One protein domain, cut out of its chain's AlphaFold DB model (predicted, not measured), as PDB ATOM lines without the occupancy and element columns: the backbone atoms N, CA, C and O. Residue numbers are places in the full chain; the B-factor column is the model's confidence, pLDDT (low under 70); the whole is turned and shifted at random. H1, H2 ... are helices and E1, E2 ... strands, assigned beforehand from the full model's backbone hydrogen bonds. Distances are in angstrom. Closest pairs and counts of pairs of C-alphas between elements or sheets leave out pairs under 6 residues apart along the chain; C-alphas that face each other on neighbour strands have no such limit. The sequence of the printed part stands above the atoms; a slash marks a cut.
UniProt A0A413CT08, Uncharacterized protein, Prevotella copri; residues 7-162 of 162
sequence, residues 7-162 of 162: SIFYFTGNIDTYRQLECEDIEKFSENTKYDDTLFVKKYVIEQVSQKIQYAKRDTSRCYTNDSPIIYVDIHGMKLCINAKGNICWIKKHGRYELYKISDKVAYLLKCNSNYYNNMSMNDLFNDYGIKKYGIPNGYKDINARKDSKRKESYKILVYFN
ATOM      1  N   SER A   7       9.204  86.781  57.678       95.12
ATOM      2  CA  SER A   7      10.165  87.653  57.005       95.12
ATOM      3  C   SER A   7      10.630  86.981  55.727       95.12
ATOM      4  O   SER A   7      11.028  85.820  55.759       95.12
ATOM      5  N   ILE A   8      10.616  87.708  54.616       95.56
ATOM      6  CA  ILE A   8      11.102  87.212  53.327       95.56
ATOM      7  C   ILE A   8      12.156  88.183  52.816       95.56
ATOM      8  O   ILE A   8      11.890  89.371  52.695       95.56
ATOM      9  N   PHE A   9      13.350  87.685  52.533       95.31
ATOM     10  CA  PHE A   9      14.437  88.432  51.917       95.31
ATOM     11  C   PHE A   9      14.770  87.794  50.577       95.31
ATOM     12  O   PHE A   9      14.817  86.572  50.481       95.31
ATOM     13  N   TYR A  10      15.015  88.588  49.546       92.75
ATOM     14  CA  TYR A  10      15.510  88.058  48.286       92.75
ATOM     15  C   TYR A  10      16.378  89.057  47.551       92.75
ATOM     16  O   TYR A  10      16.177  90.270  47.618       92.75
ATOM     17  N   PHE A  11      17.316  88.518  46.792       89.12
ATOM     18  CA  PHE A  11      18.036  89.271  45.787       89.12
ATOM     19  C   PHE A  11      17.198  89.439  44.516       89.12
ATOM     20  O   PHE A  11      16.399  88.565  44.172       89.12
ATOM     21  N   THR A  12      17.354  90.564  43.815       82.12
ATOM     22  CA  THR A  12      16.627  90.808  42.567       82.12
ATOM     23  C   THR A  12      17.411  90.396  41.333       82.12
ATOM     24  O   THR A  12      18.610  90.626  41.213       82.12
ATOM     25  N   GLY A  13      16.670  89.862  40.361       67.50
ATOM     26  CA  GLY A  13      17.163  89.548  39.024       67.50
ATOM     27  C   GLY A  13      17.663  88.134  38.871       67.50
ATOM     28  O   GLY A  13      17.715  87.365  39.828       67.50
ATOM     29  N   ASN A  14      18.053  87.811  37.639       56.69
ATOM     30  CA  ASN A  14      19.021  86.752  37.426       56.69
ATOM     31  C   ASN A  14      20.324  87.293  37.997       56.69
ATOM     32  O   ASN A  14      21.129  87.860  37.260       56.69
ATOM     33  N   ILE A  15      20.521  87.190  39.312       53.03
ATOM     34  CA  ILE A  15      21.895  87.146  39.763       53.03
ATOM     35  C   ILE A  15      22.418  85.852  39.149       53.03
ATOM     36  O   ILE A  15      22.165  84.756  39.646       53.03
ATOM     37  N   ASP A  16      23.064  85.997  37.992       48.44
ATOM     38  CA  ASP A  16      24.158  85.137  37.588       48.44
ATOM     39  C   ASP A  16      25.156  85.282  38.727       48.44
ATOM     40  O   ASP A  16      26.018  86.164  38.751       48.44
ATOM     41  N   THR A  17      24.923  84.519  39.792       50.94
ATOM     42  CA  THR A  17      25.811  84.504  40.926       50.94
ATOM     43  C   THR A  17      27.010  83.705  40.420       50.94
ATOM     44  O   THR A  17      27.160  82.529  40.733       50.94
ATOM     45  N   TYR A  18      27.887  84.332  39.622       50.22
ATOM     46  CA  TYR A  18      29.229  83.807  39.333       50.22
ATOM     47  C   TYR A  18      29.920  83.359  40.636       50.22
ATOM     48  O   TYR A  18      30.807  82.512  40.635       50.22
ATOM     49  N   ARG A  19      29.469  83.917  41.765       57.38
ATOM     50  CA  ARG A  19      29.713  83.478  43.129       57.38
ATOM     51  C   ARG A  19      28.584  82.581  43.652       57.38
ATOM     52  O   ARG A  19      27.514  83.086  43.936       57.38
ATOM     53  N   GLN A  20      28.832  81.301  43.893       72.06
ATOM     54  CA  GLN A  20      27.902  80.459  44.654       72.06
ATOM     55  C   GLN A  20      27.580  81.113  46.018       72.06
ATOM     56  O   GLN A  20      28.499  81.452  46.767       72.06
ATOM     57  N   LEU A  21      26.296  81.362  46.300       81.56
ATOM     58  CA  LEU A  21      25.833  81.904  47.585       81.56
ATOM     59  C   LEU A  21      25.341  80.764  48.470       81.56
ATOM     60  O   LEU A  21      24.501  79.976  48.044       81.56
ATOM     61  N   GLU A  22      25.809  80.713  49.712       88.94
ATOM     62  CA  GLU A  22      25.325  79.752  50.703       88.94
ATOM     63  C   GLU A  22      24.174  80.353  51.521       88.94
ATOM     64  O   GLU A  22      24.082  81.569  51.715       88.94
ATOM     65  N   CYS A  23      23.269  79.511  52.025       92.00
ATOM     66  CA  CYS A  23      22.088  79.994  52.746       92.00
ATOM     67  C   CYS A  23      22.454  80.752  54.038       92.00
ATOM     68  O   CYS A  23      21.785  81.722  54.399       92.00
ATOM     69  N   GLU A  24      23.551  80.374  54.699       93.44
ATOM     70  CA  GLU A  24      24.119  81.093  55.841       93.44
ATOM     71  C   GLU A  24      24.510  82.538  55.498       93.44
ATOM     72  O   GLU A  24      24.347  83.429  56.334       93.44
ATOM     73  N   ASP A  25      25.011  82.791  54.288       91.62
ATOM     74  CA  ASP A  25      25.378  84.142  53.859       91.62
ATOM     75  C   ASP A  25      24.125  84.991  53.637       91.62
ATOM     76  O   ASP A  25      24.047  86.129  54.100       91.62
ATOM     77  N   ILE A  26      23.099  84.417  53.005       93.12
ATOM     78  CA  ILE A  26      21.815  85.090  52.766       93.12
ATOM     79  C   ILE A  26      21.090  85.378  54.083       93.12
ATOM     80  O   ILE A  26      20.517  86.456  54.239       93.12
ATOM     81  N   GLU A  27      21.144  84.462  55.055       95.44
ATOM     82  CA  GLU A  27      20.630  84.694  56.409       95.44
ATOM     83  C   GLU A  27      21.317  85.909  57.050       95.44
ATOM     84  O   GLU A  27      20.629  86.823  57.504       95.44
ATOM     85  N   LYS A  28      22.655  85.984  57.008       94.69
ATOM     86  CA  LYS A  28      23.408  87.137  57.532       94.69
ATOM     87  C   LYS A  28      23.069  88.433  56.793       94.69
ATOM     88  O   LYS A  28      22.911  89.476  57.429       94.69
ATOM     89  N   PHE A  29      22.942  88.404  55.466       93.56
ATOM     90  CA  PHE A  29      22.521  89.582  54.700       93.56
ATOM     91  C   PHE A  29      21.118  90.031  55.101       93.56
ATOM     92  O   PHE A  29      20.894  91.220  55.341       93.56
ATOM     93  N   SER A  30      20.190  89.085  55.243       94.75
ATOM     94  CA  SER A  30      18.832  89.349  55.707       94.75
ATOM     95  C   SER A  30      18.841  89.999  57.089       94.75
ATOM     96  O   SER A  30      18.191  91.025  57.266       94.75
ATOM     97  N   GLU A  31      19.601  89.479  58.057       94.31
ATOM     98  CA  GLU A  31      19.692  90.032  59.418       94.31
ATOM     99  C   GLU A  31      20.162  91.494  59.437       94.31
ATOM    100  O   GLU A  31      19.602  92.305  60.176       94.31
ATOM    101  N   ASN A  32      21.100  91.853  58.557       94.00
ATOM    102  CA  ASN A  32      21.640  93.212  58.446       94.00
ATOM    103  C   ASN A  32      20.804  94.153  57.558       94.00
ATOM    104  O   ASN A  32      21.023  95.365  57.553       94.00
ATOM    105  N   THR A  33      19.833  93.625  56.810       93.50
ATOM    106  CA  THR A  33      18.991  94.419  55.907       93.50
ATOM    107  C   THR A  33      17.742  94.934  56.629       93.50
ATOM    108  O   THR A  33      17.051  94.193  57.340       93.50
ATOM    109  N   LYS A  34      17.419  96.220  56.441       94.56
ATOM    110  CA  LYS A  34      16.164  96.824  56.925       94.56
ATOM    111  C   LYS A  34      14.975  96.365  56.077       94.56
ATOM    112  O   LYS A  34      15.147  96.018  54.916       94.56
ATOM    113  N   TYR A  35      13.778  96.368  56.660       94.31
ATOM    114  CA  TYR A  35      12.554  96.088  55.907       94.31
ATOM    115  C   TYR A  35      12.266  97.206  54.905       94.31
ATOM    116  O   TYR A  35      12.339  98.381  55.257       94.31
ATOM    117  N   ASP A  36      11.926  96.809  53.686       93.25
ATOM    118  CA  ASP A  36      11.499  97.686  52.597       93.25
ATOM    119  C   ASP A  36      10.000  97.911  52.595       93.25
ATOM    120  O   ASP A  36       9.534  99.009  52.312       93.25
ATOM    121  N   ASP A  37       9.253  96.849  52.879       91.12
ATOM    122  CA  ASP A  37       7.807  96.850  52.755       91.12
ATOM    123  C   ASP A  37       7.174  95.876  53.750       91.12
ATOM    124  O   ASP A  37       7.828  94.978  54.300       91.12
ATOM    125  N   THR A  38       5.880  96.066  53.975       92.12
ATOM    126  CA  THR A  38       5.042  95.213  54.804       92.12
ATOM    127  C   THR A  38       3.811  94.777  54.019       92.12
ATOM    128  O   THR A  38       3.016  95.604  53.584       92.12
ATOM    129  N   LEU A  39       3.626  93.466  53.864       90.44
ATOM    130  CA  LEU A  39       2.508  92.887  53.121       90.44
ATOM    131  C   LEU A  39       1.518  92.194  54.058       90.44
ATOM    132  O   LEU A  39       1.909  91.563  55.040       90.44
ATOM    133  N   PHE A  40       0.234  92.258  53.704       89.62
ATOM    134  CA  PHE A  40      -0.840  91.534  54.379       89.62
ATOM    135  C   PHE A  40      -1.318  90.388  53.494       89.62
ATOM    136  O   PHE A  40      -1.768  90.601  52.368       89.62
ATOM    137  N   VAL A  41      -1.213  89.166  54.005       88.38
ATOM    138  CA  VAL A  41      -1.565  87.941  53.281       88.38
ATOM    139  C   VAL A  41      -2.605  87.174  54.083       88.38
ATOM    140  O   VAL A  41      -2.535  87.115  55.302       88.38
ATOM    141  N   LYS A  42      -3.558  86.522  53.419       90.25
ATOM    142  CA  LYS A  42      -4.582  85.746  54.130       90.25
ATOM    143  C   LYS A  42      -3.940  84.676  55.013       90.25
ATOM    144  O   LYS A  42      -3.137  83.874  54.522       90.25
ATOM    145  N   LYS A  43      -4.347  84.605  56.282       89.25
ATOM    146  CA  LYS A  43      -3.791  83.676  57.283       89.25
ATOM    147  C   LYS A  43      -3.661  82.233  56.795       89.25
ATOM    148  O   LYS A  43      -2.604  81.621  56.958       89.25
ATOM    149  N   TYR A  44      -4.685  81.714  56.115       90.31
ATOM    150  CA  TYR A  44      -4.679  80.330  55.632       90.31
ATOM    151  C   TYR A  44      -3.544  80.035  54.635       90.31
ATOM    152  O   TYR A  44      -3.120  78.887  54.522       90.31
ATOM    153  N   VAL A  45      -3.045  81.033  53.894       90.25
ATOM    154  CA  VAL A  45      -1.953  80.845  52.924       90.25
ATOM    155  C   VAL A  45      -0.657  80.537  53.666       90.25
ATOM    156  O   VAL A  45       0.024  79.564  53.338       90.25
ATOM    157  N   ILE A  46      -0.347  81.326  54.697       90.50
ATOM    158  CA  ILE A  46       0.847  81.140  55.528       90.50
ATOM    159  C   ILE A  46       0.760  79.833  56.312       90.50
ATOM    160  O   ILE A  46       1.747  79.104  56.389       90.50
ATOM    161  N   GLU A  47      -0.415  79.484  56.838       90.00
ATOM    162  CA  GLU A  47      -0.614  78.219  57.551       90.00
ATOM    163  C   GLU A  47      -0.412  77.006  56.631       90.00
ATOM    164  O   GLU A  47       0.320  76.083  56.990       90.00
ATOM    165  N   GLN A  48      -0.954  77.038  55.407       90.44
ATOM    166  CA  GLN A  48      -0.730  75.978  54.416       90.44
ATOM    167  C   GLN A  48       0.744  75.849  54.015       90.44
ATOM    168  O   GLN A  48       1.250  74.734  53.871       90.44
ATOM    169  N   VAL A  49       1.439  76.973  53.820       92.25
ATOM    170  CA  VAL A  49       2.876  76.989  53.507       92.25
ATOM    171  C   VAL A  49       3.679  76.397  54.665       92.25
ATOM    172  O   VAL A  49       4.453  75.464  54.452       92.25
ATOM    173  N   SER A  50       3.439  76.879  55.887       90.88
ATOM    174  CA  SER A  50       4.111  76.431  57.113       90.88
ATOM    175  C   SER A  50       3.967  74.926  57.310       90.88
ATOM    176  O   SER A  50       4.960  74.223  57.486       90.88
ATOM    177  N   GLN A  51       2.734  74.420  57.212       91.19
ATOM    178  CA  GLN A  51       2.438  73.000  57.356       91.19
ATOM    179  C   GLN A  51       3.186  72.173  56.306       91.19
ATOM    180  O   GLN A  51       3.839  71.187  56.634       91.19
ATOM    181  N   LYS A  52       3.147  72.575  55.031       90.88
ATOM    182  CA  LYS A  52       3.793  71.802  53.961       90.88
ATOM    183  C   LYS A  52       5.319  71.805  54.029       90.88
ATOM    184  O   LYS A  52       5.920  70.829  53.594       90.88
ATOM    185  N   ILE A  53       5.938  72.857  54.566       91.12
ATOM    186  CA  ILE A  53       7.391  72.893  54.795       91.12
ATOM    187  C   ILE A  53       7.793  71.883  55.875       91.12
ATOM    188  O   ILE A  53       8.811  71.213  55.727       91.12
ATOM    189  N   GLN A  54       6.986  71.711  56.926       87.31
ATOM    190  CA  GLN A  54       7.258  70.711  57.967       87.31
ATOM    191  C   GLN A  54       7.292  69.279  57.411       87.31
ATOM    192  O   GLN A  54       8.068  68.460  57.896       87.31
ATOM    193  N   TYR A  55       6.504  69.000  56.369       87.00
ATOM    194  CA  TYR A  55       6.470  67.712  55.666       87.00
ATOM    195  C   TYR A  55       7.353  67.668  54.407       87.00
ATOM    196  O   TYR A  55       7.179  66.785  53.561       87.00
ATOM    197  N   ALA A  56       8.279  68.618  54.244       89.56
ATOM    198  CA  ALA A  56       9.219  68.599  53.132       89.56
ATOM    199  C   ALA A  56      10.069  67.323  53.176       89.56
ATOM    200  O   ALA A  56      10.524  66.889  54.236       89.56
ATOM    201  N   LYS A  57      10.298  66.719  52.009       87.69
ATOM    202  CA  LYS A  57      11.123  65.514  51.904       87.69
ATOM    203  C   LYS A  57      12.570  65.923  51.699       87.69
ATOM    204  O   LYS A  57      12.847  66.795  50.873       87.69
ATOM    205  N   ARG A  58      13.472  65.292  52.452       87.75
ATOM    206  CA  ARG A  58      14.910  65.464  52.257       87.75
ATOM    207  C   ARG A  58      15.252  65.078  50.824       87.75
ATOM    208  O   ARG A  58      14.793  64.038  50.351       87.75
ATOM    209  N   ASP A  59      16.025  65.916  50.151       81.75
ATOM    210  CA  ASP A  59      16.517  65.601  48.818       81.75
ATOM    211  C   ASP A  59      17.916  64.997  48.953       81.75
ATOM    212  O   ASP A  59      18.828  65.617  49.499       81.75
ATOM    213  N   THR A  60      18.060  63.743  48.530       72.31
ATOM    214  CA  THR A  60      19.331  63.007  48.535       72.31
ATOM    215  C   THR A  60      19.929  62.889  47.138       72.31
ATOM    216  O   THR A  60      20.965  62.238  46.972       72.31
ATOM    217  N   SER A  61      19.292  63.484  46.122       67.06
ATOM    218  CA  SER A  61      19.842  63.484  44.775       67.06
ATOM    219  C   SER A  61      21.168  64.250  44.774       67.06
ATOM    220  O   SER A  61      21.264  65.388  45.219       67.06
ATOM    221  N   ARG A  62      22.231  63.608  44.274       53.16
ATOM    222  CA  ARG A  62      23.562  64.222  44.101       53.16
ATOM    223  C   ARG A  62      23.606  65.221  42.941       53.16
ATOM    224  O   ARG A  62      24.685  65.622  42.511       53.16
ATOM    225  N   CYS A  63      22.449  65.585  42.395       51.91
ATOM    226  CA  CYS A  63      22.354  66.628  41.400       51.91
ATOM    227  C   CYS A  63      22.588  67.949  42.126       51.91
ATOM    228  O   CYS A  63      21.651  68.554  42.646       51.91
ATOM    229  N   TYR A  64      23.855  68.368  42.169       50.62
ATOM    230  CA  TYR A  64      24.242  69.754  42.381       50.62
ATOM    231  C   TYR A  64      23.570  70.563  41.278       50.62
ATOM    232  O   TYR A  64      24.102  70.761  40.190       50.62
ATOM    233  N   THR A  65      22.319  70.932  41.508       53.69
ATOM    234  CA  THR A  65      21.709  71.977  40.715       53.69
ATOM    235  C   THR A  65      22.480  73.222  41.113       53.69
ATOM    236  O   THR A  65      22.519  73.576  42.290       53.69
ATOM    237  N   ASN A  66      23.145  73.859  40.147       56.28
ATOM    238  CA  ASN A  66      23.844  75.145  40.293       56.28
ATOM    239  C   ASN A  66      22.889  76.297  40.686       56.28
ATOM    240  O   ASN A  66      23.174  77.473  40.471       56.28
ATOM    241  N   ASP A  67      21.729  75.967  41.236       69.88
ATOM    242  CA  ASP A  67      20.662  76.868  41.588       69.88
ATOM    243  C   ASP A  67      20.931  77.389  42.998       69.88
ATOM    244  O   ASP A  67      20.267  76.990  43.959       69.88
ATOM    245  N   SER A  68      21.930  78.269  43.110       77.56
ATOM    246  CA  SER A  68      22.236  78.967  44.359       77.56
ATOM    247  C   SER A  68      20.942  79.517  44.977       77.56
ATOM    248  O   SER A  68      20.084  80.052  44.254       77.56
ATOM    249  N   PRO A  69      20.748  79.380  46.299       87.44
ATOM    250  CA  PRO A  69      19.649  80.051  46.964       87.44
ATOM    251  C   PRO A  69      19.738  81.560  46.711       87.44
ATOM    252  O   PRO A  69      20.819  82.139  46.682       87.44
ATOM    253  N   ILE A  70      18.587  82.203  46.528       89.56
ATOM    254  CA  ILE A  70      18.517  83.670  46.396       89.56
ATOM    255  C   ILE A  70      17.369  84.284  47.200       89.56
ATOM    256  O   ILE A  70      17.277  85.505  47.307       89.56
ATOM    257  N   ILE A  71      16.498  83.444  47.766       92.75
ATOM    258  CA  ILE A  71      15.393  83.837  48.635       92.75
ATOM    259  C   ILE A  71      15.650  83.213  50.002       92.75
ATOM    260  O   ILE A  71      15.812  82.002  50.088       92.75
ATOM    261  N   TYR A  72      15.638  84.017  51.057       95.94
ATOM    262  CA  TYR A  72      15.613  83.594  52.451       95.94
ATOM    263  C   TYR A  72      14.233  83.860  53.050       95.94
ATOM    264  O   TYR A  72      13.634  84.915  52.840       95.94
ATOM    265  N   VAL A  73      13.729  82.909  53.824       95.88
ATOM    266  CA  VAL A  73      12.429  82.981  54.479       95.88
ATOM    267  C   VAL A  73      12.592  82.571  55.939       95.88
ATOM    268  O   VAL A  73      13.150  81.517  56.236       95.88
ATOM    269  N   ASP A  74      12.059  83.381  56.847       95.19
ATOM    270  CA  ASP A  74      11.846  83.024  58.249       95.19
ATOM    271  C   ASP A  74      10.339  83.005  58.516       95.19
ATOM    272  O   ASP A  74       9.680  84.048  58.488       95.19
ATOM    273  N   ILE A  75       9.790  81.808  58.727       92.19
ATOM    274  CA  ILE A  75       8.382  81.596  59.060       92.19
ATOM    275  C   ILE A  75       8.292  81.119  60.504       92.19
ATOM    276  O   ILE A  75       8.449  79.931  60.782       92.19
ATOM    277  N   HIS A  76       8.012  82.033  61.433       88.62
ATOM    278  CA  HIS A  76       7.852  81.689  62.851       88.62
ATOM    279  C   HIS A  76       9.075  80.942  63.425       88.62
ATOM    280  O   HIS A  76       8.924  79.983  64.181       88.62
ATOM    281  N   GLY A  77      10.288  81.340  63.030       89.81
ATOM    282  CA  GLY A  77      11.541  80.694  63.420       89.81
ATOM    283  C   GLY A  77      11.945  79.513  62.529       89.81
ATOM    284  O   GLY A  77      13.067  79.018  62.652       89.81
ATOM    285  N   MET A  78      11.083  79.056  61.612       91.38
ATOM    286  CA  MET A  78      11.469  78.096  60.575       91.38
ATOM    287  C   MET A  78      12.213  78.833  59.465       91.38
ATOM    288  O   MET A  78      11.605  79.505  58.632       91.38
ATOM    289  N   LYS A  79      13.538  78.691  59.471       95.56
ATOM    290  CA  LYS A  79      14.447  79.346  58.531       95.56
ATOM    291  C   LYS A  79      14.723  78.449  57.329       95.56
ATOM    292  O   LYS A  79      15.114  77.290  57.498       95.56
ATOM    293  N   LEU A  80      14.537  78.985  56.130       95.06
ATOM    294  CA  LEU A  80      14.804  78.283  54.884       95.06
ATOM    295  C   LEU A  80      15.306  79.218  53.781       95.06
ATOM    296  O   LEU A  80      14.941  80.389  53.756       95.06
ATOM    297  N   CYS A  81      16.080  78.683  52.839       93.94
ATOM    298  CA  CYS A  81      16.372  79.351  51.576       93.94
ATOM    299  C   CYS A  81      15.790  78.594  50.387       93.94
ATOM    300  O   CYS A  81      15.751  77.368  50.394       93.94
ATOM    301  N   ILE A  82      15.376  79.318  49.351       90.81
ATOM    302  CA  ILE A  82      14.786  78.768  48.128       90.81
ATOM    303  C   ILE A  82      15.548  79.322  46.925       90.81
ATOM    304  O   ILE A  82      15.984  80.479  46.916       90.81
ATOM    305  N   ASN A  83      15.711  78.483  45.907       86.50
ATOM    306  CA  ASN A  83      16.317  78.895  44.652       86.50
ATOM    307  C   ASN A  83      15.391  79.781  43.792       86.50
ATOM    308  O   ASN A  83      14.173  79.865  43.987       86.50
ATOM    309  N   ALA A  84      15.980  80.424  42.784       81.25
ATOM    310  CA  ALA A  84      15.279  81.381  41.930       81.25
ATOM    311  C   ALA A  84      14.133  80.763  41.115       81.25
ATOM    312  O   ALA A  84      13.068  81.367  40.997       81.25
ATOM    313  N   LYS A  85      14.338  79.562  40.558       79.44
ATOM    314  CA  LYS A  85      13.499  79.008  39.473       79.44
ATOM    315  C   LYS A  85      12.657  77.794  39.861       79.44
ATOM    316  O   LYS A  85      11.742  77.423  39.128       79.44
ATOM    317  N   GLY A  86      12.957  77.153  40.990       82.62
ATOM    318  CA  GLY A  86      12.411  75.846  41.341       82.62
ATOM    319  C   GLY A  86      11.834  75.767  42.748       82.62
ATOM    320  O   GLY A  86      11.400  76.758  43.338       82.62
ATOM    321  N   ASN A  87      11.785  74.531  43.236       87.31
ATOM    322  CA  ASN A  87      11.256  74.130  44.536       87.31
ATOM    323  C   ASN A  87      12.304  73.426  45.412       87.31
ATOM    324  O   ASN A  87      11.952  72.769  46.397       87.31
ATOM    325  N   ILE A  88      13.573  73.551  45.029       88.12
ATOM    326  CA  ILE A  88      14.712  73.127  45.835       88.12
ATOM    327  C   ILE A  88      14.900  74.153  46.945       88.12
ATOM    328  O   ILE A  88      14.789  75.364  46.727       88.12
ATOM    329  N   CYS A  89      15.112  73.647  48.151       91.12
ATOM    330  CA  CYS A  89      15.093  74.435  49.361       91.12
ATOM    331  C   CYS A  89      16.136  73.922  50.352       91.12
ATOM    332  O   CYS A  89      16.321  72.719  50.502       91.12
ATOM    333  N   TRP A  90      16.741  74.832  51.103       93.56
ATOM    334  CA  TRP A  90      17.592  74.525  52.243       93.56
ATOM    335  C   TRP A  90      16.843  74.866  53.519       93.56
ATOM    336  O   TRP A  90      16.377  75.990  53.647       93.56
ATOM    337  N   ILE A  91      16.701  73.933  54.456       94.31
ATOM    338  CA  ILE A  91      15.981  74.156  55.720       94.31
ATOM    339  C   ILE A  91      16.975  74.061  56.875       94.31
ATOM    340  O   ILE A  91      17.732  73.092  56.951       94.31
ATOM    341  N   LYS A  92      16.965  75.041  57.788       95.25
ATOM    342  CA  LYS A  92      17.848  75.033  58.961       95.25
ATOM    343  C   LYS A  92      17.366  74.002  59.981       95.25
ATOM    344  O   LYS A  92      16.270  74.121  60.531       95.25
ATOM    345  N   LYS A  93      18.193  72.996  60.260       91.94
ATOM    346  CA  LYS A  93      17.973  71.941  61.258       91.94
ATOM    347  C   LYS A  93      19.229  71.809  62.115       91.94
ATOM    348  O   LYS A  93      20.335  71.764  61.593       91.94
ATOM    349  N   HIS A  94      19.073  71.807  63.440       91.19
ATOM    350  CA  HIS A  94      20.195  71.699  64.391       91.19
ATOM    351  C   HIS A  94      21.366  72.665  64.094       91.19
ATOM    352  O   HIS A  94      22.535  72.310  64.216       91.19
ATOM    353  N   GLY A  95      21.049  73.890  63.659       91.25
ATOM    354  CA  GLY A  95      22.036  74.929  63.352       91.25
ATOM    355  C   GLY A  95      22.671  74.865  61.958       91.25
ATOM    356  O   GLY A  95      23.414  75.782  61.626       91.25
ATOM    357  N   ARG A  96      22.362  73.857  61.133       91.81
ATOM    358  CA  ARG A  96      22.907  73.698  59.773       91.81
ATOM    359  C   ARG A  96      21.802  73.680  58.727       91.81
ATOM    360  O   ARG A  96      20.694  73.231  59.012       91.81
ATOM    361  N   TYR A  97      22.096  74.154  57.522       92.69
ATOM    362  CA  TYR A  97      21.172  74.028  56.403       92.69
ATOM    363  C   TYR A  97      21.314  72.671  55.715       92.69
ATOM    364  O   TYR A  97      22.404  72.210  55.393       92.69
ATOM    365  N   GLU A  98      20.176  72.026  55.490       91.38
ATOM    366  CA  GLU A  98      20.067  70.734  54.819       91.38
ATOM    367  C   GLU A  98      19.167  70.862  53.585       91.38
ATOM    368  O   GLU A  98      18.223  71.651  53.599       91.38
ATOM    369  N   LEU A  99      19.426  70.073  52.537       90.38
ATOM    370  CA  LEU A  99      18.688  70.122  51.273       90.38
ATOM    371  C   LEU A  99      17.362  69.342  51.333       90.38
ATOM    372  O   LEU A  99      17.311  68.171  51.723       90.38
ATOM    373  N   TYR A 100      16.288  69.986  50.894       91.94
ATOM    374  CA  TYR A 100      14.930  69.457  50.818       91.94
ATOM    375  C   TYR A 100      14.267  69.858  49.501       91.94
ATOM    376  O   TYR A 100      14.620  70.850  48.860       91.94
ATOM    377  N   LYS A 101      13.213  69.121  49.152       90.12
ATOM    378  CA  LYS A 101      12.293  69.483  48.080       90.12
ATOM    379  C   LYS A 101      10.917  69.791  48.656       90.12
ATOM    380  O   LYS A 101      10.272  68.934  49.266       90.12
ATOM    381  N   ILE A 102      10.459  71.023  48.446       90.94
ATOM    382  CA  ILE A 102       9.092  71.446  48.777       90.94
ATOM    383  C   ILE A 102       8.182  71.287  47.555       90.94
ATOM    384  O   ILE A 102       8.636  71.123  46.426       90.94
ATOM    385  N   SER A 103       6.863  71.317  47.746       89.88
ATOM    386  CA  SER A 103       5.949  71.249  46.595       89.88
ATOM    387  C   SER A 103       6.035  72.520  45.741       89.88
ATOM    388  O   SER A 103       6.143  73.612  46.302       89.88
ATOM    389  N   ASP A 104       5.874  72.407  44.418       89.12
ATOM    390  CA  ASP A 104       5.895  73.569  43.508       89.12
ATOM    391  C   ASP A 104       4.896  74.651  43.937       89.12
ATOM    392  O   ASP A 104       5.171  75.838  43.817       89.12
ATOM    393  N   LYS A 105       3.738  74.240  44.480       91.94
ATOM    394  CA  LYS A 105       2.707  75.166  44.969       91.94
ATOM    395  C   LYS A 105       3.224  76.033  46.118       91.94
ATOM    396  O   LYS A 105       2.888  77.205  46.189       91.94
ATOM    397  N   VAL A 106       4.020  75.465  47.023       92.81
ATOM    398  CA  VAL A 106       4.571  76.195  48.178       92.81
ATOM    399  C   VAL A 106       5.626  77.192  47.718       92.81
ATOM    400  O   VAL A 106       5.557  78.354  48.107       92.81
ATOM    401  N   ALA A 107       6.549  76.761  46.850       91.88
ATOM    402  CA  ALA A 107       7.559  77.647  46.273       91.88
ATOM    403  C   ALA A 107       6.904  78.809  45.506       91.88
ATOM    404  O   ALA A 107       7.240  79.969  45.732       91.88
ATOM    405  N   TYR A 108       5.900  78.502  44.677       93.25
ATOM    406  CA  TYR A 108       5.110  79.496  43.957       93.25
ATOM    407  C   TYR A 108       4.407  80.479  44.901       93.25
ATOM    408  O   TYR A 108       4.512  81.686  44.712       93.25
ATOM    409  N   LEU A 109       3.720  79.993  45.943       93.44
ATOM    410  CA  LEU A 109       3.015  80.862  46.891       93.44
ATOM    411  C   LEU A 109       3.974  81.795  47.636       93.44
ATOM    412  O   LEU A 109       3.650  82.969  47.794       93.44
ATOM    413  N   LEU A 110       5.149  81.323  48.058       92.38
ATOM    414  CA  LEU A 110       6.148  82.172  48.717       92.38
ATOM    415  C   LEU A 110       6.657  83.283  47.791       92.38
ATOM    416  O   LEU A 110       6.698  84.446  48.189       92.38
ATOM    417  N   LYS A 111       6.983  82.946  46.540       91.69
ATOM    418  CA  LYS A 111       7.426  83.914  45.523       91.69
ATOM    419  C   LYS A 111       6.319  84.909  45.156       91.69
ATOM    420  O   LYS A 111       6.545  86.114  45.091       91.69
ATOM    421  N   CYS A 112       5.093  84.423  44.977       91.19
ATOM    422  CA  CYS A 112       3.943  85.245  44.614       91.19
ATOM    423  C   CYS A 112       3.576  86.246  45.717       91.19
ATOM    424  O   CYS A 112       3.373  87.422  45.433       91.19
ATOM    425  N   ASN A 113       3.506  85.800  46.975       89.94
ATOM    426  CA  ASN A 113       3.064  86.642  48.093       89.94
ATOM    427  C   ASN A 113       4.163  87.567  48.639       89.94
ATOM    428  O   ASN A 113       3.897  88.360  49.533       89.94
ATOM    429  N   SER A 114       5.386  87.480  48.110       88.75
ATOM    430  CA  SER A 114       6.511  88.360  48.451       88.75
ATOM    431  C   SER A 114       6.827  89.379  47.355       88.75
ATOM    432  O   SER A 114       7.880  90.008  47.385       88.75
ATOM    433  N   ASN A 115       5.971  89.533  46.340       88.62
ATOM    434  CA  ASN A 115       6.255  90.366  45.163       88.62
ATOM    435  C   ASN A 115       7.565  90.006  44.431       88.62
ATOM    436  O   ASN A 115       8.017  90.777  43.586       88.62
ATOM    437  N   TYR A 116       8.167  88.840  44.697       89.94
ATOM    438  CA  TYR A 116       9.433  88.431  44.087       89.94
ATOM    439  C   TYR A 116       9.349  88.473  42.556       89.94
ATOM    440  O   TYR A 116      10.205  89.059  41.894       89.94
ATOM    441  N   TYR A 117       8.249  87.954  42.002       89.38
ATOM    442  CA  TYR A 117       8.017  87.915  40.561       89.38
ATOM    443  C   TYR A 117       8.002  89.300  39.895       89.38
ATOM    444  O   TYR A 117       8.422  89.396  38.751       89.38
ATOM    445  N   ASN A 118       7.632  90.378  40.599       88.19
ATOM    446  CA  ASN A 118       7.639  91.749  40.052       88.19
ATOM    447  C   ASN A 118       9.044  92.266  39.716       88.19
ATOM    448  O   ASN A 118       9.202  93.239  38.982       88.19
ATOM    449  N   ASN A 119      10.071  91.622  40.269       82.62
ATOM    450  CA  ASN A 119      11.464  91.951  40.021       82.62
ATOM    451  C   ASN A 119      12.076  91.103  38.894       82.62
ATOM    452  O   ASN A 119      13.260  91.254  38.601       82.62
ATOM    453  N   MET A 120      11.312  90.223  38.250       82.31
ATOM    454  CA  MET A 120      11.759  89.441  37.095       82.31
ATOM    455  C   MET A 120      11.281  90.099  35.801       82.31
ATOM    456  O   MET A 120      10.251  90.762  35.798       82.31
ATOM    457  N   SER A 121      12.034  89.948  34.709       80.62
ATOM    458  CA  SER A 121      11.527  90.320  33.384       80.62
ATOM    459  C   SER A 121      10.468  89.314  32.927       80.62
ATOM    460  O   SER A 121      10.459  88.166  33.382       80.62
ATOM    461  N   MET A 122       9.615  89.697  31.971       84.00
ATOM    462  CA  MET A 122       8.638  88.766  31.388       84.00
ATOM    463  C   MET A 122       9.295  87.485  30.830       84.00
ATOM    464  O   MET A 122       8.780  86.386  31.025       84.00
ATOM    465  N   ASN A 123      10.463  87.606  30.193       82.38
ATOM    466  CA  ASN A 123      11.200  86.458  29.657       82.38
ATOM    467  C   ASN A 123      11.692  85.519  30.768       82.38
ATOM    468  O   ASN A 123      11.598  84.300  30.637       82.38
ATOM    469  N   ASP A 124      12.183  86.073  31.878       80.94
ATOM    470  CA  ASP A 124      12.646  85.276  33.017       80.94
ATOM    471  C   ASP A 124      11.485  84.582  33.732       80.94
ATOM    472  O   ASP A 124      11.626  83.442  34.177       80.94
ATOM    473  N   LEU A 125      10.325  85.240  33.815       85.94
ATOM    474  CA  LEU A 125       9.123  84.667  34.421       85.94
ATOM    475  C   LEU A 125       8.681  83.397  33.719       85.94
ATOM    476  O   LEU A 125       8.433  82.392  34.382       85.94
ATOM    477  N   PHE A 126       8.636  83.406  32.387       85.94
ATOM    478  CA  PHE A 126       8.246  82.224  31.622       85.94
ATOM    479  C   PHE A 126       9.220  81.049  31.770       85.94
ATOM    480  O   PHE A 126       8.862  79.927  31.412       85.94
ATOM    481  N   ASN A 127      10.410  81.258  32.340       82.38
ATOM    482  CA  ASN A 127      11.355  80.189  32.649       82.38
ATOM    483  C   ASN A 127      11.123  79.529  34.024       82.38
ATOM    484  O   ASN A 127      11.586  78.402  34.214       82.38
ATOM    485  N   ASP A 128      10.400  80.157  34.960       85.88
ATOM    486  CA  ASP A 128      10.131  79.607  36.302       85.88
ATOM    487  C   ASP A 128       9.075  78.484  36.264       85.88
ATOM    488  O   ASP A 128       8.020  78.600  35.634       85.88
ATOM    489  N   TYR A 129       9.338  77.378  36.971       83.19
ATOM    490  CA  TYR A 129       8.440  76.214  36.982       83.19
ATOM    491  C   TYR A 129       7.077  76.516  37.617       83.19
ATOM    492  O   TYR A 129       6.060  75.955  37.200       83.19
ATOM    493  N   GLY A 130       7.040  77.397  38.619       88.00
ATOM    494  CA  GLY A 130       5.805  77.835  39.258       88.00
ATOM    495  C   GLY A 130       4.941  78.640  38.296       88.00
ATOM    496  O   GLY A 130       3.752  78.355  38.176       88.00
ATOM    497  N   ILE A 131       5.542  79.573  37.553       90.94
ATOM    498  CA  ILE A 131       4.839  80.373  36.537       90.94
ATOM    499  C   ILE A 131       4.272  79.486  35.424       90.94
ATOM    500  O   ILE A 131       3.095  79.615  35.096       90.94
ATOM    501  N   LYS A 132       5.049  78.529  34.897       90.19
ATOM    502  CA  LYS A 132       4.565  77.587  33.867       90.19
ATOM    503  C   LYS A 132       3.345  76.774  34.319       90.19
ATOM    504  O   LYS A 132       2.505  76.428  33.498       90.19
ATOM    505  N   LYS A 133       3.261  76.444  35.612       93.06
ATOM    506  CA  LYS A 133       2.229  75.557  36.173       93.06
ATOM    507  C   LYS A 133       1.008  76.289  36.731       93.06
ATOM    508  O   LYS A 133      -0.095  75.760  36.644       93.06
ATOM    509  N   TYR A 134       1.202  77.457  37.340       93.94
ATOM    510  CA  TYR A 134       0.154  78.195  38.060       93.94
ATOM    511  C   TYR A 134      -0.179  79.556  37.441       93.94
ATOM    512  O   TYR A 134      -1.131  80.197  37.877       93.94
ATOM    513  N   GLY A 135       0.567  79.984  36.421       92.81
ATOM    514  CA  GLY A 135       0.360  81.249  35.728       92.81
ATOM    515  C   GLY A 135       1.003  82.453  36.420       92.81
ATOM    516  O   GLY A 135       1.469  82.396  37.564       92.81
ATOM    517  N   ILE A 136       1.022  83.565  35.684       91.69
ATOM    518  CA  ILE A 136       1.510  84.859  36.163       91.69
ATOM    519  C   ILE A 136       0.532  85.397  37.221       91.69
ATOM    520  O   ILE A 136      -0.675  85.397  36.980       91.69
ATOM    521  N   PRO A 137       1.010  85.871  38.386       90.81
ATOM    522  CA  PRO A 137       0.140  86.478  39.390       90.81
ATOM    523  C   PRO A 137      -0.638  87.683  38.842       90.81
ATOM    524  O   PRO A 137      -0.054  88.556  38.207       90.81
ATOM    525  N   ASN A 138      -1.927  87.806  39.186       84.56
ATOM    526  CA  ASN A 138      -2.789  88.925  38.758       84.56
ATOM    527  C   ASN A 138      -2.255  90.323  39.139       84.56
ATOM    528  O   ASN A 138      -2.663  91.320  38.555       84.56
ATOM    529  N   GLY A 139      -1.364  90.406  40.131       82.44
ATOM    530  CA  GLY A 139      -0.720  91.643  40.576       82.44
ATOM    531  C   GLY A 139       0.670  91.887  39.987       82.44
ATOM    532  O   GLY A 139       1.365  92.774  40.487       82.44
ATOM    533  N   TYR A 140       1.095  91.103  38.988       87.94
ATOM    534  CA  TYR A 140       2.417  91.247  38.392       87.94
ATOM    535  C   TYR A 140       2.595  92.633  37.771       87.94
ATOM    536  O   TYR A 140       1.811  93.070  36.928       87.94
ATOM    537  N   LYS A 141       3.650  93.322  38.197       82.62
ATOM    538  CA  LYS A 141       4.094  94.588  37.621       82.62
ATOM    539  C   LYS A 141       5.536  94.375  37.209       82.62
ATOM    540  O   LYS A 141       6.365  94.148  38.083       82.62
ATOM    541  N   ASP A 142       5.826  94.437  35.912       77.56
ATOM    542  CA  ASP A 142       7.210  94.423  35.442       77.56
ATOM    543  C   ASP A 142       7.876  95.732  35.880       77.56
ATOM    544  O   ASP A 142       7.753  96.769  35.221       77.56
ATOM    545  N   ILE A 143       8.519  95.713  37.051       73.38
ATOM    546  CA  ILE A 143       9.187  96.897  37.600       73.38
ATOM    547  C   ILE A 143      10.386  97.270  36.713       73.38
ATOM    548  O   ILE A 143      10.735  98.446  36.626       73.38
ATOM    549  N   ASN A 144      10.959  96.306  35.981       64.19
ATOM    550  CA  ASN A 144      12.098  96.523  35.090       64.19
ATOM    551  C   ASN A 144      11.698  97.155  33.746       64.19
ATOM    552  O   ASN A 144      12.556  97.701  33.052       64.19
ATOM    553  N   ALA A 145      10.413  97.141  33.374       61.56
ATOM    554  CA  ALA A 145       9.925  97.837  32.182       61.56
ATOM    555  C   ALA A 145      10.049  99.372  32.290       61.56
ATOM    556  O   ALA A 145      10.025 100.074  31.275       61.56
ATOM    557  N   ARG A 146      10.201  99.917  33.506       60.72
ATOM    558  CA  ARG A 146      10.434 101.348  33.737       60.72
ATOM    559  C   ARG A 146      11.937 101.636  33.654       60.72
ATOM    560  O   ARG A 146      12.670 101.394  34.606       60.72
ATOM    561  N   LYS A 147      12.384 102.169  32.513       53.69
ATOM    562  CA  LYS A 147      13.804 102.419  32.187       53.69
ATOM    563  C   LYS A 147      14.553 103.352  33.157       53.69
ATOM    564  O   LYS A 147      15.779 103.329  33.161       53.69
ATOM    565  N   ASP A 148      13.845 104.111  33.996       53.53
ATOM    566  CA  ASP A 148      14.433 105.220  34.764       53.53
ATOM    567  C   ASP A 148      14.656 104.937  36.262       53.53
ATOM    568  O   ASP A 148      15.236 105.763  36.969       53.53
ATOM    569  N   SER A 149      14.233 103.782  36.792       58.12
ATOM    570  CA  SER A 149      14.478 103.440  38.202       58.12
ATOM    571  C   SER A 149      15.737 102.592  38.363       58.12
ATOM    572  O   SER A 149      15.805 101.479  37.841       58.12
ATOM    573  N   LYS A 150      16.719 103.071  39.144       62.62
ATOM    574  CA  LYS A 150      17.841 102.232  39.596       62.62
ATOM    575  C   LYS A 150      17.285 100.997  40.306       62.62
ATOM    576  O   LYS A 150      16.578 101.114  41.306       62.62
ATOM    577  N   ARG A 151      17.616  99.818  39.784       68.31
ATOM    578  CA  ARG A 151      17.212  98.534  40.355       68.31
ATOM    579  C   ARG A 151      17.831  98.368  41.741       68.31
ATOM    580  O   ARG A 151      19.048  98.454  41.887       68.31
ATOM    581  N   LYS A 152      17.004  98.101  42.751       80.50
ATOM    582  CA  LYS A 152      17.497  97.716  44.075       80.50
ATOM    583  C   LYS A 152      18.010  96.274  44.038       80.50
ATOM    584  O   LYS A 152      17.323  95.396  43.525       80.50
ATOM    585  N   GLU A 153      19.190  96.031  44.596       84.50
ATOM    586  CA  GLU A 153      19.853  94.718  44.574       84.50
ATOM    587  C   GLU A 153      19.109  93.646  45.384       84.50
ATOM    588  O   GLU A 153      19.033  92.495  44.965       84.50
ATOM    589  N   SER A 154      18.512  94.014  46.517       89.81
ATOM    590  CA  SER A 154      17.791  93.087  47.391       89.81
ATOM    591  C   SER A 154      16.581  93.740  48.049       89.81
ATOM    592  O   SER A 154      16.546  94.955  48.247       89.81
ATOM    593  N   TYR A 155      15.586  92.931  48.404       91.88
ATOM    594  CA  TYR A 155      14.398  93.360  49.135       91.88
ATOM    595  C   TYR A 155      14.202  92.518  50.385       91.88
ATOM    596  O   TYR A 155      14.416  91.307  50.365       91.88
ATOM    597  N   LYS A 156      13.736  93.156  51.459       94.94
ATOM    598  CA  LYS A 156      13.295  92.490  52.681       94.94
ATOM    599  C   LYS A 156      11.877  92.906  53.026       94.94
ATOM    600  O   LYS A 156      11.583  94.080  53.215       94.94
ATOM    601  N   ILE A 157      11.007  91.924  53.167       94.50
ATOM    602  CA  ILE A 157       9.577  92.111  53.345       94.50
ATOM    603  C   ILE A 157       9.155  91.504  54.671       94.50
ATOM    604  O   ILE A 157       9.531  90.378  55.012       94.50
ATOM    605  N   LEU A 158       8.357  92.267  55.407       94.12
ATOM    606  CA  LEU A 158       7.630  91.790  56.569       94.12
ATOM    607  C   LEU A 158       6.239  91.341  56.124       94.12
ATOM    608  O   LEU A 158       5.535  92.082  55.446       94.12
ATOM    609  N   VAL A 159       5.831  90.127  56.475       91.44
ATOM    610  CA  VAL A 159       4.519  89.593  56.106       91.44
ATOM    611  C   VAL A 159       3.681  89.400  57.365       91.44
ATOM    612  O   VAL A 159       4.045  88.628  58.255       91.44
ATOM    613  N   TYR A 160       2.547  90.096  57.409       88.19
ATOM    614  CA  TYR A 160       1.481  89.903  58.385       88.19
ATOM    615  C   TYR A 160       0.331  89.126  57.768       88.19
ATOM    616  O   TYR A 160       0.176  89.065  56.545       88.19
ATOM    617  N   PHE A 161      -0.499  88.552  58.632       83.81
ATOM    618  CA  PHE A 161      -1.712  87.882  58.207       83.81
ATOM    619  C   PHE A 161      -2.968  88.563  58.723       83.81
ATOM    620  O   PHE A 161      -3.012  89.021  59.864       83.81
ATOM    621  N   ASN A 162      -3.977  88.592  57.854       72.94
ATOM    622  CA  ASN A 162      -5.343  89.004  58.151       72.94
ATOM    623  C   ASN A 162      -6.328  87.838  58.015       72.94
ATOM    624  O   ASN A 162      -5.963  86.781  57.433       72.94
TER     625      ASN A 162
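Overview. This is residues 7 to 162 of the 162 residues of an uncharacterized protein of Prevotella copri (UniProt A0A413CT08). One strongly twisted sheet of seven strands runs through the domain, with helix H1 covering one face and helices H2 and H3 packed on the other. Beyond H3, farther from the sheet, comes H6, while the short helices H4 and H5 lie between H3 and H6 along the chain; a long stretch without named elements, residues 135 to 153, then leads back to the last strand, E7. The 156 printed residues hold six named helices and seven named strands in the order E1 H1 E2 H2 E3 E4 E5 E6 H3 H4 H5 H6 E7, and the class is mixed, helices and strands. The sheet runs E2 E7 E1 E3 E4 E5 E6 and is mixed, with E2 and E7 parallel and the other neighbours antiparallel. The whole is compact and rounded, with a radius of gyration of the C-alphas of 14.8 A and spans of 45 by 40 by 34 A.

Along the chain. Strand E1, residues 7 to 11, begins at C-alpha 7 at (10.165, 87.653, 57.005) and is 13.8 A long. H1 is residues 23 to 32, 14.4 A, and E2 is residues 37 to 41, 12.9 A. H2, residues 43 to 54, is the longest helix at 17.0 A, from C-alpha 43 at (-3.791, 83.676, 57.283). E3 is residues 69 to 75, 16.6 A; E4 residues 78 to 83, 16.7 A; E5 residues 88 to 93, 15.8 A; and E6 residues 96 to 101, 16.3 A. H3 is residues 104 to 113, 14.1 A. The short helices follow: H4, residues 116 to 119, 5.7 A; H5, residues 122 to 125, 5.1 A; and H6, residues 129 to 134, 8.6 A. E7, residues 154 to 161, is 22.9 A long and ends at C-alpha 161 at (-1.712, 87.882, 58.207).

Arrangement. E1 is antiparallel to E3 on one side, with N 9 and O 72 2.8 A apart, and to E7 on the other, with N 8 and O 157 2.9 A apart. E7 is parallel to the edge strand E2, with N 39 and O 158 2.8 A apart. E3 E4 E5 E6 form a meander, each strand the antiparallel neighbour of the one before, and each successive pair is a hairpin; N 73 and O 80, N 81 and O 90, and N 91 and O 98 stand at 2.8, 2.8 and 2.9 A. From edge to edge the strands' lines turn by 133 degrees. Helices on both faces make three layers, H2 and H3 on one face and H1 on the other. H1 comes closest to E3 at the C-alphas of Cys 23 and Pro 69, 6.3 A. H3 has a height over the sheet of 5.2 A and lies over none of its strands. H2 and H3 touch, the C-alphas of Val 49 and Val 106 being closest at 5.6 A, at a steep tilt of 42 degrees, opposite ways. H6 touches H3 about perpendicular, at 82 degrees, with the C-alphas of Tyr 108 and Gly 130 5.0 A apart as the closest pair. H4 only grazes the sheet, with residues 116 to 119; H5 and H6 are not on it. H5 is close to but not clearly touching H6, the C-alphas of Leu 125 and Ile 131 being closest at 6.4 A. In H1, H2, H3 and H6 every O i to N i+4 pair is within hydrogen-bond range; H4 and H5 are too short for such a pair.

Size, cuts and confidence. The two C-alphas farthest apart are those of His 94 and Asp 148, 45.1 A. The printed part has no cut and ends at the chain's last residue, Asn 162. The links E1 to H1, H2 to E3 and H6 to E7 are long; the others are tight. In the link H2 to E3, residues 57 to 58 pair antiparallel with residues 100 to 101 of E6. The mean pLDDT of the printed part is 84.8, and residues 13 to 19, 61 to 67 and 144 to 151 include the 22 under 70.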